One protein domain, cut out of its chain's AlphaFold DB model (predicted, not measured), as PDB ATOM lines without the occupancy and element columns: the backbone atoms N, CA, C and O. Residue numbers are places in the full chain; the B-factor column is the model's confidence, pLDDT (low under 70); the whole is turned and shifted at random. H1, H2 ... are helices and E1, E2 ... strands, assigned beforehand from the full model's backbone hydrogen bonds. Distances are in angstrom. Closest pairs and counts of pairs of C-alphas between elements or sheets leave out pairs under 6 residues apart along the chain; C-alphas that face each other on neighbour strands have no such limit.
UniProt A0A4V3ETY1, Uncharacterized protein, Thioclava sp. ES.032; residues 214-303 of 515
ATOM      1  N   PRO A 214    -201.218  90.131 -43.597       84.25
ATOM      2  CA  PRO A 214    -201.640  90.433 -42.234       84.25
ATOM      3  C   PRO A 214    -200.596  91.257 -41.469       84.25
ATOM      4  O   PRO A 214    -199.387  91.053 -41.617       84.25
ATOM      5  N   ASP A 215    -201.049  92.175 -40.618       81.44
ATOM      6  CA  ASP A 215    -200.151  92.867 -39.690       81.44
ATOM      7  C   ASP A 215    -199.483  91.852 -38.743       81.44
ATOM      8  O   ASP A 215    -200.099  90.875 -38.322       81.44
ATOM      9  N   GLY A 216    -198.205  92.068 -38.432       74.19
ATOM     10  CA  GLY A 216    -197.360  91.123 -37.700       74.19
ATOM     11  C   GLY A 216    -196.638  90.093 -38.577       74.19
ATOM     12  O   GLY A 216    -195.809  89.357 -38.053       74.19
ATOM     13  N   THR A 217    -196.887  90.058 -39.893       87.25
ATOM     14  CA  THR A 217    -196.155  89.159 -40.808       87.25
ATOM     15  C   THR A 217    -194.666  89.519 -40.845       87.25
ATOM     16  O   THR A 217    -194.356  90.675 -41.135       87.25
ATOM     17  N   PRO A 218    -193.736  88.586 -40.572       86.38
ATOM     18  CA  PRO A 218    -192.307  88.878 -40.625       86.38
ATOM     19  C   PRO A 218    -191.812  88.992 -42.070       86.38
ATOM     20  O   PRO A 218    -192.106  88.148 -42.921       86.38
ATOM     21  N   LEU A 219    -191.034  90.036 -42.337       87.88
ATOM     22  CA  LEU A 219    -190.473  90.374 -43.638       87.88
ATOM     23  C   LEU A 219    -188.949  90.480 -43.556       87.88
ATOM     24  O   LEU A 219    -188.405  91.014 -42.590       87.88
ATOM     25  N   ILE A 220    -188.267  90.049 -44.611       87.75
ATOM     26  CA  ILE A 220    -186.865  90.396 -44.860       87.75
ATOM     27  C   ILE A 220    -186.840  91.655 -45.702       87.75
ATOM     28  O   ILE A 220    -187.461  91.680 -46.761       87.75
ATOM     29  N   ILE A 221    -186.092  92.665 -45.261       85.38
ATOM     30  CA  ILE A 221    -185.950  93.947 -45.953       85.38
ATOM     31  C   ILE A 221    -184.485  94.135 -46.345       85.38
ATOM     32  O   ILE A 221    -183.606  94.163 -45.484       85.38
ATOM     33  N   ARG A 222    -184.209  94.278 -47.642       81.12
ATOM     34  CA  ARG A 222    -182.863  94.594 -48.139       81.12
ATOM     35  C   ARG A 222    -182.570  96.077 -47.992       81.12
ATOM     36  O   ARG A 222    -183.394  96.920 -48.357       81.12
ATOM     37  N   ASN A 223    -181.358  96.398 -47.556       69.62
ATOM     38  CA  ASN A 223    -180.880  97.768 -47.585       69.62
ATOM     39  C   ASN A 223    -180.302  98.072 -48.976       69.62
ATOM     40  O   ASN A 223    -179.298  97.498 -49.379       69.62
ATOM     41  N   GLY A 224    -180.934  98.967 -49.741       58.44
ATOM     42  CA  GLY A 224    -180.621  99.173 -51.165       58.44
ATOM     43  C   GLY A 224    -179.199  99.660 -51.486       58.44
ATOM     44  O   GLY A 224    -178.855  99.737 -52.665       58.44
ATOM     45  N   TRP A 225    -178.394 100.020 -50.479       50.25
ATOM     46  CA  TRP A 225    -177.010 100.500 -50.613       50.25
ATOM     47  C   TRP A 225    -175.954  99.560 -49.995       50.25
ATOM     48  O   TRP A 225    -174.769  99.881 -50.050       50.25
ATOM     49  N   GLY A 226    -176.335  98.399 -49.448       60.00
ATOM     50  CA  GLY A 226    -175.397  97.437 -48.860       60.00
ATOM     51  C   GLY A 226    -175.812  95.985 -49.094       60.00
ATOM     52  O   GLY A 226    -176.984  95.691 -49.305       60.00
ATOM     53  N   ASN A 227    -174.855  95.060 -49.014       71.31
ATOM     54  CA  ASN A 227    -175.123  93.617 -49.014       71.31
ATOM     55  C   ASN A 227    -175.665  93.163 -47.646       71.31
ATOM     56  O   ASN A 227    -175.173  92.210 -47.052       71.31
ATOM     57  N   THR A 228    -176.649  93.882 -47.108       80.81
ATOM     58  CA  THR A 228    -177.219  93.598 -45.795       80.81
ATOM     59  C   THR A 228    -178.736  93.596 -45.824       80.81
ATOM     60  O   THR A 228    -179.381  94.287 -46.623       80.81
ATOM     61  N   TRP A 229    -179.316  92.801 -44.935       84.62
ATOM     62  CA  TRP A 229    -180.753  92.718 -44.732       84.62
ATOM     63  C   TRP A 229    -181.111  92.937 -43.262       84.62
ATOM     64  O   TRP A 229    -180.266  92.847 -42.374       84.62
ATOM     65  N   GLN A 230    -182.371  93.270 -43.015       85.31
ATOM     66  CA  GLN A 230    -182.929  93.464 -41.678       85.31
ATOM     67  C   GLN A 230    -184.241  92.694 -41.553       85.31
ATOM     68  O   GLN A 230    -184.969  92.543 -42.544       85.31
ATOM     69  N   LEU A 231    -184.559  92.227 -40.346       82.88
ATOM     70  CA  LEU A 231    -185.864  91.643 -40.048       82.88
ATOM     71  C   LEU A 231    -186.854  92.756 -39.679       82.88
ATOM     72  O   LEU A 231    -186.607  93.546 -38.770       82.88
ATOM     73  N   GLY A 232    -187.995  92.805 -40.360       83.31
ATOM     74  CA  GLY A 232    -189.132  93.657 -40.007       83.31
ATOM     75  C   GLY A 232    -190.380  92.820 -39.743       83.31
ATOM     76  O   GLY A 232    -190.455  91.665 -40.148       83.31
ATOM     77  N   LEU A 233    -191.385  93.396 -39.089       82.12
ATOM     78  CA  LEU A 233    -192.753  92.851 -39.149       82.12
ATOM     79  C   LEU A 233    -193.527  93.589 -40.240       82.12
ATOM     80  O   LEU A 233    -192.934  94.387 -40.933       82.12
ATOM     81  N   LYS A 234    -194.820  93.372 -40.446       84.12
ATOM     82  CA  LYS A 234    -195.640  94.194 -41.352       84.12
ATOM     83  C   LYS A 234    -196.672  94.956 -40.529       84.12
ATOM     84  O   LYS A 234    -197.240  94.383 -39.604       84.12
ATOM     85  N   LYS A 235    -196.957  96.226 -40.838       74.19
ATOM     86  CA  LYS A 235    -198.072  96.970 -40.215       74.19
ATOM     87  C   LYS A 235    -198.678  97.982 -41.180       74.19
ATOM     88  O   LYS A 235    -197.968  98.788 -41.776       74.19
ATOM     89  N   GLY A 236    -199.997  98.032 -41.270       73.56
ATOM     90  CA  GLY A 236    -200.666  98.990 -42.149       73.56
ATOM     91  C   GLY A 236    -200.238  98.843 -43.615       73.56
ATOM     92  O   GLY A 236    -200.057  97.732 -44.104       73.56
ATOM     93  N   ARG A 237    -200.117  99.957 -44.343       73.75
ATOM     94  CA  ARG A 237    -199.737  99.940 -45.766       73.75
ATOM     95  C   ARG A 237    -198.222  99.982 -45.939       73.75
ATOM     96  O   ARG A 237    -197.553 100.772 -45.275       73.75
ATOM     97  N   ALA A 238    -197.710  99.172 -46.862       70.25
ATOM     98  CA  ALA A 238    -196.299  99.172 -47.224       70.25
ATOM     99  C   ALA A 238    -195.937 100.455 -47.997       70.25
ATOM    100  O   ALA A 238    -196.717 100.939 -48.822       70.25
ATOM    101  N   ASP A 239    -194.751 101.009 -47.743       74.88
ATOM    102  CA  ASP A 239    -194.188 102.077 -48.574       74.88
ATOM    103  C   ASP A 239    -193.706 101.495 -49.909       74.88
ATOM    104  O   ASP A 239    -193.103 100.424 -49.934       74.88
ATOM    105  N   THR A 240    -193.924 102.210 -51.014       65.12
ATOM    106  CA  THR A 240    -193.458 101.831 -52.363       65.12
ATOM    107  C   THR A 240    -191.969 101.464 -52.448       65.12
ATOM    108  O   THR A 240    -191.596 100.544 -53.171       65.12
ATOM    109  N   THR A 241    -191.109 102.159 -51.703       65.50
ATOM    110  CA  THR A 241    -189.652 101.963 -51.697       65.50
ATOM    111  C   THR A 241    -189.263 100.703 -50.930       65.50
ATOM    112  O   THR A 241    -188.353  99.983 -51.340       65.50
ATOM    113  N   LEU A 242    -189.974 100.416 -49.835       71.88
ATOM    114  CA  LEU A 242    -189.784  99.203 -49.039       71.88
ATOM    115  C   LEU A 242    -190.369  97.982 -49.744       71.88
ATOM    116  O   LEU A 242    -189.763  96.917 -49.722       71.88
ATOM    117  N   ALA A 243    -191.507  98.148 -50.421       77.19
ATOM    118  CA  ALA A 243    -192.237  97.049 -51.028       77.19
ATOM    119  C   ALA A 243    -191.431  96.304 -52.104       77.19
ATOM    120  O   ALA A 243    -191.533  95.091 -52.246       77.19
ATOM    121  N   ARG A 244    -190.563  97.014 -52.830       76.94
ATOM    122  CA  ARG A 244    -189.695  96.395 -53.841       76.94
ATOM    123  C   ARG A 244    -188.570  95.549 -53.241       76.94
ATOM    124  O   ARG A 244    -188.068  94.635 -53.887       76.94
ATOM    125  N   ASN A 245    -188.159  95.887 -52.023       82.19
ATOM    126  CA  ASN A 245    -186.987  95.333 -51.354       82.19
ATOM    127  C   ASN A 245    -187.374  94.426 -50.182       82.19
ATOM    128  O   ASN A 245    -186.520  94.147 -49.342       82.19
ATOM    129  N   ALA A 246    -188.637  94.002 -50.107       85.69
ATOM    130  CA  ALA A 246    -189.155  93.185 -49.025       85.69
ATOM    131  C   ALA A 246    -189.798  91.893 -49.537       85.69
ATOM    132  O   ALA A 246    -190.388  91.868 -50.615       85.69
ATOM    133  N   MET A 247    -189.697  90.832 -48.743       88.75
ATOM    134  CA  MET A 247    -190.405  89.566 -48.956       88.75
ATOM    135  C   MET A 247    -190.719  88.906 -47.613       88.75
ATOM    136  O   MET A 247    -190.101  89.254 -46.606       88.75
ATOM    137  N   ILE A 248    -191.640  87.943 -47.584       89.62
ATOM    138  CA  ILE A 248    -191.935  87.181 -46.361       89.62
ATOM    139  C   ILE A 248    -190.689  86.407 -45.913       89.62
ATOM    140  O   ILE A 248    -190.043  85.725 -46.712       89.62
ATOM    141  N   ALA A 249    -190.358  86.502 -44.624       88.69
ATOM    142  CA  ALA A 249    -189.199  85.825 -44.059       88.69
ATOM    143  C   ALA A 249    -189.335  84.288 -44.177       88.69
ATOM    144  O   ALA A 249    -190.360  83.731 -43.778       88.69
ATOM    145  N   PRO A 250    -188.335  83.574 -44.727       87.62
ATOM    146  CA  PRO A 250    -188.276  82.119 -44.687       87.62
ATOM    147  C   PRO A 250    -188.053  81.586 -43.277       87.62
ATOM    148  O   PRO A 250    -187.361  82.211 -42.469       87.62
ATOM    149  N   SER A 251    -188.577  80.388 -43.015       84.94
ATOM    150  CA  SER A 251    -188.367  79.687 -41.746       84.94
ATOM    151  C   SER A 251    -186.882  79.448 -41.465       84.94
ATOM    152  O   SER A 251    -186.461  79.517 -40.313       84.94
ATOM    153  N   GLU A 252    -186.066  79.222 -42.498       85.81
ATOM    154  CA  GLU A 252    -184.617  79.037 -42.362       85.81
ATOM    155  C   GLU A 252    -183.931  80.300 -41.830       85.81
ATOM    156  O   GLU A 252    -183.038  80.210 -40.991       85.81
ATOM    157  N   VAL A 253    -184.382  81.479 -42.274       83.88
ATOM    158  CA  VAL A 253    -183.834  82.766 -41.822       83.88
ATOM    159  C   VAL A 253    -184.293  83.078 -40.407       83.88
ATOM    160  O   VAL A 253    -183.484  83.505 -39.593       83.88
ATOM    161  N   LEU A 254    -185.565  82.828 -40.084       80.50
ATOM    162  CA  LEU A 254    -186.093  83.060 -38.738       80.50
ATOM    163  C   LEU A 254    -185.405  82.175 -37.690       80.50
ATOM    164  O   LEU A 254    -185.228  82.601 -36.555       80.50
ATOM    165  N   ARG A 255    -184.960  80.975 -38.073       79.75
ATOM    166  CA  ARG A 255    -184.264  80.025 -37.191       79.75
ATOM    167  C   ARG A 255    -182.737  80.174 -37.193       79.75
ATOM    168  O   ARG A 255    -182.071  79.344 -36.576       79.75
ATOM    169  N   SER A 256    -182.183  81.178 -37.875       80.69
ATOM    170  CA  SER A 256    -180.733  81.351 -37.988       80.69
ATOM    171  C   SER A 256    -180.090  81.773 -36.661       80.69
ATOM    172  O   SER A 256    -180.686  82.476 -35.840       80.69
ATOM    173  N   ASP A 257    -178.832  81.375 -36.460       76.81
ATOM    174  CA  ASP A 257    -178.055  81.799 -35.289       76.81
ATOM    175  C   ASP A 257    -177.745  83.311 -35.313       76.81
ATOM    176  O   ASP A 257    -177.534  83.909 -34.259       76.81
ATOM    177  N   GLU A 258    -177.798  83.953 -36.487       75.38
ATOM    178  CA  GLU A 258    -177.592  85.398 -36.659       75.38
ATOM    179  C   GLU A 258    -178.647  86.226 -35.908       75.38
ATOM    180  O   GLU A 258    -178.309  87.185 -35.214       75.38
ATOM    181  N   LEU A 259    -179.925  85.827 -35.969       73.44
ATOM    182  CA  LEU A 259    -181.001  86.513 -35.240       73.44
ATOM    183  C   LEU A 259    -180.901  86.299 -33.726       73.44
ATOM    184  O   LEU A 259    -181.223  87.201 -32.948       73.44
ATOM    185  N   ARG A 260    -180.411  85.127 -33.303       70.25
ATOM    186  CA  ARG A 260    -180.143  84.845 -31.889       70.25
ATOM    187  C   ARG A 260    -178.997  85.711 -31.368       70.25
ATOM    188  O   ARG A 260    -179.116  86.283 -30.288       70.25
ATOM    189  N   ALA A 261    -177.921  85.852 -32.143       68.12
ATOM    190  CA  ALA A 261    -176.798  86.731 -31.818       68.12
ATOM    191  C   ALA A 261    -177.213  88.214 -31.758       68.12
ATOM    192  O   ALA A 261    -176.664  88.977 -30.967       68.12
ATOM    193  N   ALA A 262    -178.231  88.602 -32.531       66.62
ATOM    194  CA  ALA A 262    -178.847  89.926 -32.493       66.62
ATOM    195  C   ALA A 262    -179.795  90.164 -31.294       66.62
ATOM    196  O   ALA A 262    -180.335  91.261 -31.157       66.62
ATOM    197  N   GLY A 263    -179.998  89.172 -30.417       66.06
ATOM    198  CA  GLY A 263    -180.750  89.324 -29.167       66.06
ATOM    199  C   GLY A 263    -182.218  88.887 -29.204       66.06
ATOM    200  O   GLY A 263    -182.926  89.127 -28.226       66.06
ATOM    201  N   LEU A 264    -182.695  88.229 -30.271       66.75
ATOM    202  CA  LEU A 264    -184.011  87.572 -30.263       66.75
ATOM    203  C   LEU A 264    -183.921  86.184 -29.625       66.75
ATOM    204  O   LEU A 264    -183.135  85.334 -30.053       66.75
ATOM    205  N   SER A 265    -184.764  85.920 -28.627       66.44
ATOM    206  CA  SER A 265    -184.833  84.585 -28.036       66.44
ATOM    207  C   SER A 265    -185.540  83.606 -28.978       66.44
ATOM    208  O   SER A 265    -186.425  83.977 -29.751       66.44
ATOM    209  N   ALA A 266    -185.206  82.316 -28.883       65.75
ATOM    210  CA  ALA A 266    -185.892  81.277 -29.657       65.75
ATOM    211  C   ALA A 266    -187.410  81.244 -29.382       65.75
ATOM    212  O   ALA A 266    -188.191  80.905 -30.267       65.75
ATOM    213  N   HIS A 267    -187.833  81.638 -28.176       63.38
ATOM    214  CA  HIS A 267    -189.243  81.726 -27.801       63.38
ATOM    215  C   HIS A 267    -189.979  82.877 -28.501       63.38
ATOM    216  O   HIS A 267    -191.153  82.718 -28.826       63.38
ATOM    217  N   ASP A 268    -189.297  83.987 -28.792       65.00
ATOM    218  CA  ASP A 268    -189.879  85.137 -29.500       65.00
ATOM    219  C   ASP A 268    -189.996  84.893 -31.012       65.00
ATOM    220  O   ASP A 268    -190.869  85.446 -31.679       65.00
ATOM    221  N   VAL A 269    -189.132  84.034 -31.554       68.81
ATOM    222  CA  VAL A 269    -189.084  83.685 -32.981       68.81
ATOM    223  C   VAL A 269    -190.185  82.696 -33.377       68.81
ATOM    224  O   VAL A 269    -190.718  82.785 -34.483       68.81
ATOM    225  N   LEU A 270    -190.557  81.761 -32.496       70.31
ATOM    226  CA  LEU A 270    -191.538  80.705 -32.797       70.31
ATOM    227  C   LEU A 270    -192.900  81.245 -33.288       70.31
ATOM    228  O   LEU A 270    -193.387  80.764 -34.316       70.31
ATOM    229  N   PRO A 271    -193.516  82.257 -32.639       72.69
ATOM    230  CA  PRO A 271    -194.747  82.863 -33.142       72.69
ATOM    231  C   PRO A 271    -194.575  83.524 -34.515       72.69
ATOM    232  O   PRO A 271    -195.490  83.468 -35.335       72.69
ATOM    233  N   LEU A 272    -193.412  84.128 -34.784       78.25
ATOM    234  CA  LEU A 272    -193.126  84.779 -36.066       78.25
ATOM    235  C   LEU A 272    -193.032  83.752 -37.193       78.25
ATOM    236  O   LEU A 272    -193.629  83.954 -38.247       78.25
ATOM    237  N   ASP A 273    -192.357  82.629 -36.951       82.25
ATOM    238  CA  ASP A 273    -192.230  81.533 -37.915       82.25
ATOM    239  C   ASP A 273    -193.599  80.953 -38.303       82.25
ATOM    240  O   ASP A 273    -193.909  80.798 -39.484       82.25
ATOM    241  N   MET A 274    -194.487  80.748 -37.325       77.62
ATOM    242  CA  MET A 274    -195.854  80.287 -37.593       77.62
ATOM    243  C   MET A 274    -196.670  81.276 -38.438       77.62
ATOM    244  O   MET A 274    -197.440  80.865 -39.309       77.62
ATOM    245  N   VAL A 275    -196.537  82.581 -38.177       81.00
ATOM    246  CA  VAL A 275    -197.213  83.621 -38.969       81.00
ATOM    247  C   VAL A 275    -196.631  83.678 -40.382       81.00
ATOM    248  O   VAL A 275    -197.391  83.777 -41.345       81.00
ATOM    249  N   ALA A 276    -195.308  83.555 -40.518       85.94
ATOM    250  CA  ALA A 276    -194.625  83.512 -41.805       85.94
ATOM    251  C   ALA A 276    -195.119  82.343 -42.660       85.94
ATOM    252  O   ALA A 276    -195.506  82.554 -43.804       85.94
ATOM    253  N   GLN A 277    -195.172  81.130 -42.105       87.62
ATOM    254  CA  GLN A 277    -195.615  79.928 -42.821       87.62
ATOM    255  C   GLN A 277    -197.031  80.084 -43.383       87.62
ATOM    256  O   GLN A 277    -197.237  79.912 -44.583       87.62
ATOM    257  N   LYS A 278    -197.982  80.530 -42.552       87.12
ATOM    258  CA  LYS A 278    -199.360  80.798 -42.995       87.12
ATOM    259  C   LYS A 278    -199.428  81.873 -44.080       87.12
ATOM    260  O   LYS A 278    -200.199  81.750 -45.028       87.12
ATOM    261  N   ALA A 279    -198.632  82.933 -43.949       85.81
ATOM    262  CA  ALA A 279    -198.583  83.995 -44.947       85.81
ATOM    263  C   ALA A 279    -197.968  83.513 -46.271       85.81
ATOM    264  O   ALA A 279    -198.448  83.900 -47.329       85.81
ATOM    265  N   ARG A 280    -196.954  82.641 -46.236       88.19
ATOM    266  CA  ARG A 280    -196.335  82.061 -47.441       88.19
ATOM    267  C   ARG A 280    -197.293  81.146 -48.201       88.19
ATOM    268  O   ARG A 280    -197.301  81.174 -49.426       88.19
ATOM    269  N   GLU A 281    -198.109  80.372 -47.488       88.44
ATOM    270  CA  GLU A 281    -199.158  79.539 -48.091       88.44
ATOM    271  C   GLU A 281    -200.252  80.389 -48.750       88.44
ATOM    272  O   GLU A 281    -200.688  80.090 -49.859       88.44
ATOM    273  N   ALA A 282    -200.678  81.468 -48.086       86.62
ATOM    274  CA  ALA A 282    -201.730  82.350 -48.588       86.62
ATOM    275  C   ALA A 282    -201.254  83.319 -49.690       86.62
ATOM    276  O   ALA A 282    -202.054  83.728 -50.530       86.62
ATOM    277  N   PHE A 283    -199.969  83.690 -49.693       88.06
ATOM    278  CA  PHE A 283    -199.382  84.696 -50.586       88.06
ATOM    279  C   PHE A 283    -198.046  84.207 -51.180       88.06
ATOM    280  O   PHE A 283    -196.983  84.751 -50.857       88.06
ATOM    281  N   PRO A 284    -198.064  83.201 -52.074       85.62
ATOM    282  CA  PRO A 284    -196.842  82.629 -52.648       85.62
ATOM    283  C   PRO A 284    -196.001  83.665 -53.409       85.62
ATOM    284  O   PRO A 284    -194.774  83.659 -53.317       85.62
ATOM    285  N   ASP A 285    -196.644  84.628 -54.074       83.69
ATOM    286  CA  ASP A 285    -195.957  85.688 -54.824       83.69
ATOM    287  C   ASP A 285    -195.205  86.684 -53.922       83.69
ATOM    288  O   ASP A 285    -194.283  87.360 -54.377       83.69
ATOM    289  N   ALA A 286    -195.546  86.760 -52.628       84.69
ATOM    290  CA  ALA A 286    -194.866  87.612 -51.646       84.69
ATOM    291  C   ALA A 286    -193.602  86.957 -51.048       84.69
ATOM    292  O   ALA A 286    -192.941  87.542 -50.186       84.69
ATOM    293  N   CYS A 287    -193.250  85.748 -51.499       84.81
ATOM    294  CA  CYS A 287    -192.068  85.002 -51.056       84.81
ATOM    295  C   CYS A 287    -190.797  85.327 -51.861       84.81
ATOM    296  O   CYS A 287    -189.766  84.690 -51.649       84.81
ATOM    297  N   ARG A 288    -190.865  86.271 -52.808       81.38
ATOM    298  CA  ARG A 288    -189.775  86.627 -53.728       81.38
ATOM    299  C   ARG A 288    -189.576  88.138 -53.749       81.38
ATOM    300  O   ARG A 288    -190.539  88.891 -53.627       81.38
ATOM    301  N   PHE A 289    -188.345  88.594 -53.979       77.00
ATOM    302  CA  PHE A 289    -188.110  90.011 -54.251       77.00
ATOM    303  C   PHE A 289    -188.560  90.351 -55.669       77.00
ATOM    304  O   PHE A 289    -188.134  89.719 -56.638       77.00
ATOM    305  N   GLN A 290    -189.377  91.395 -55.804       69.31
ATOM    306  CA  GLN A 290    -189.942  91.773 -57.100       69.31
ATOM    307  C   GLN A 290    -188.893  92.250 -58.117       69.31
ATOM    308  O   GLN A 290    -189.108  92.102 -59.314       69.31
ATOM    309  N   SER A 291    -187.752  92.800 -57.680       61.69
ATOM    310  CA  SER A 291    -186.767  93.369 -58.611       61.69
ATOM    311  C   SER A 291    -185.698  92.405 -59.140       61.69
ATOM    312  O   SER A 291    -185.019  92.778 -60.092       61.69
ATOM    313  N   GLU A 292    -185.492  91.221 -58.542       56.59
ATOM    314  CA  GLU A 292    -184.305  90.381 -58.839       56.59
ATOM    315  C   GLU A 292    -184.541  88.852 -58.811       56.59
ATOM    316  O   GLU A 292    -183.587  88.080 -58.889       56.59
ATOM    317  N   GLY A 293    -185.792  88.382 -58.753       56.41
ATOM    318  CA  GLY A 293    -186.096  86.945 -58.675       56.41
ATOM    319  C   GLY A 293    -185.949  86.355 -57.262       56.41
ATOM    320  O   GLY A 293    -185.850  87.082 -56.275       56.41
ATOM    321  N   GLU A 294    -185.998  85.021 -57.150       52.69
ATOM    322  CA  GLU A 294    -186.164  84.287 -55.872       52.69
ATOM    323  C   GLU A 294    -184.992  84.374 -54.891       52.69
ATOM    324  O   GLU A 294    -185.140  84.036 -53.718       52.69
ATOM    325  N   TYR A 295    -183.813  84.787 -55.342       55.09
ATOM    326  CA  TYR A 295    -182.604  84.573 -54.562       55.09
ATOM    327  C   TYR A 295    -182.335  85.756 -53.639       55.09
ATOM    328  O   TYR A 295    -181.904  86.815 -54.095       55.09
ATOM    329  N   LEU A 296    -182.499  85.552 -52.323       59.31
ATOM    330  CA  LEU A 296    -181.526  86.069 -51.351       59.31
ATOM    331  C   LEU A 296    -180.157  85.714 -51.927       59.31
ATOM    332  O   LEU A 296    -179.837  84.528 -52.025       59.31
ATOM    333  N   SER A 297    -179.391  86.696 -52.404       54.28
ATOM    334  CA  SER A 297    -178.027  86.375 -52.797       54.28
ATOM    335  C   SER A 297    -177.367  85.788 -51.551       54.28
ATOM    336  O   SER A 297    -177.535  86.307 -50.447       54.28
ATOM    337  N   SER A 298    -176.620  84.701 -51.707       52.12
ATOM    338  CA  SER A 298    -175.824  84.079 -50.639       52.12
ATOM    339  C   SER A 298    -174.717  85.004 -50.094       52.12
ATOM    340  O   SER A 298    -173.753  84.539 -49.502       52.12
ATOM    341  N   GLN A 299    -174.815  86.306 -50.373       59.53
ATOM    342  CA  GLN A 299    -173.890  87.379 -50.054       59.53
ATOM    343  C   GLN A 299    -174.536  88.445 -49.156       59.53
ATOM    344  O   GLN A 299    -173.857  89.408 -48.818       59.53
ATOM    345  N   CYS A 300    -175.830  88.335 -48.819       69.75
ATOM    346  CA  CYS A 300    -176.490  89.282 -47.924       69.75
ATOM    347  C   CYS A 300    -176.424  88.807 -46.466       69.75
ATOM    348  O   CYS A 300    -176.985  87.766 -46.137       69.75
ATOM    349  N   GLU A 301    -175.824  89.615 -45.593       81.75
ATOM    350  CA  GLU A 301    -175.693  89.335 -44.153       81.75
ATOM    351  C   GLU A 301    -176.694  90.157 -43.322       81.75
ATOM    352  O   GLU A 301    -177.162  91.217 -43.755       81.75
ATOM    353  N   LEU A 302    -177.038  89.695 -42.117       80.88
ATOM    354  CA  LEU A 302    -177.855  90.480 -41.189       80.88
ATOM    355  C   LEU A 302    -177.145  91.795 -40.829       80.88
ATOM    356  O   LEU A 302    -175.963  91.817 -40.492       80.88
ATOM    357  N   HIS A 303    -177.864  92.915 -40.877       79.31
ATOM    358  CA  HIS A 303    -177.281  94.227 -40.618       79.31
ATOM    359  C   HIS A 303    -176.786  94.350 -39.158       79.31
ATOM    360  O   HIS A 303    -177.607  94.365 -38.237       79.31
TER     361      HIS A 303
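What this domain is: This is residues 214 to 303 of the 515 residues of an uncharacterized protein of Thioclava sp. ES.032 (UniProt A0A4V3ETY1). A small antiparallel sheet of three short strands, E2, E1 and E3 in that order, sits near the middle, and one long helix, H4, runs past its E3 edge, grazing it with residues 272 to 280. The short helices H2 and H5 lie near H4, and residues 288 to 303, with no named element, loop back until residues 301 to 302 pair in parallel with residues 228 to 229 of E2. The printed part has 90 residues, with named elements in the order E1 E2 H1 E3 H2 H3 H4 H5, and its class is mixed, helices and strands. It is compact and rounded, with a radius of gyration of the C-alphas of 12.4 A and spans of 33 by 28 by 21 A.

How they stand to each other: E1, residues 219 to 222, and E2, residues 228 to 232, form a hairpin, antiparallel at 152 degrees, with N 219 and O 232 at 2.8 A and N 221 and O 230 at 2.9 A, within hydrogen-bond range. H1, residues 240 to 243, is not on the sheet and touches no helix. E3, residues 246 to 248, is antiparallel to E1 at 151 degrees, with N 220 and O 247 at 2.8 A. E2, H1 and E3 form a split strand-helix-strand unit, two strands running the same way with E1 between them, and its crossover is right-handed. H2, residues 251 to 254, touches H4, residues 266 to 282; their closest C-alphas, of Ser 251 and Asp 273, are 5.7 A apart. H3, residues 257 to 261, is close to H4 but not clearly touching, with the closest C-alphas, of Arg 260 and Ala 266, 7.1 A apart. H5, residues 284 to 287, only grazes the sheet; its closest C-alpha to E3 is that of Cys 287, 5.2 A from that of Ile 248. Every O i to N i+4 pair is within hydrogen-bond range in H3 and 11 of 13 are in H4, while H1, H2 and H5 are too short for such a pair.

Where its parts are: E1 begins at C-alpha 219, (-190.473, 90.374, -43.638), and E2 is 13.2 A long from first to last C-alpha. H4 runs 24.7 A from C-alpha 266 at (-185.892, 81.277, -29.657) to C-alpha 282 at (-201.730, 82.350, -48.588). H5 ends at C-alpha 287, (-192.068, 85.002, -51.056).

The domain as a whole: The C-alphas of His 267 and Ser 291, the two farthest apart, are 33.0 A from each other. The printed part has no cut, and no link between named elements is long. The mean pLDDT of the printed part is 75.9, and residues 223 to 226, 240 to 241, 261 to 269 and 290 to 300 are under 70.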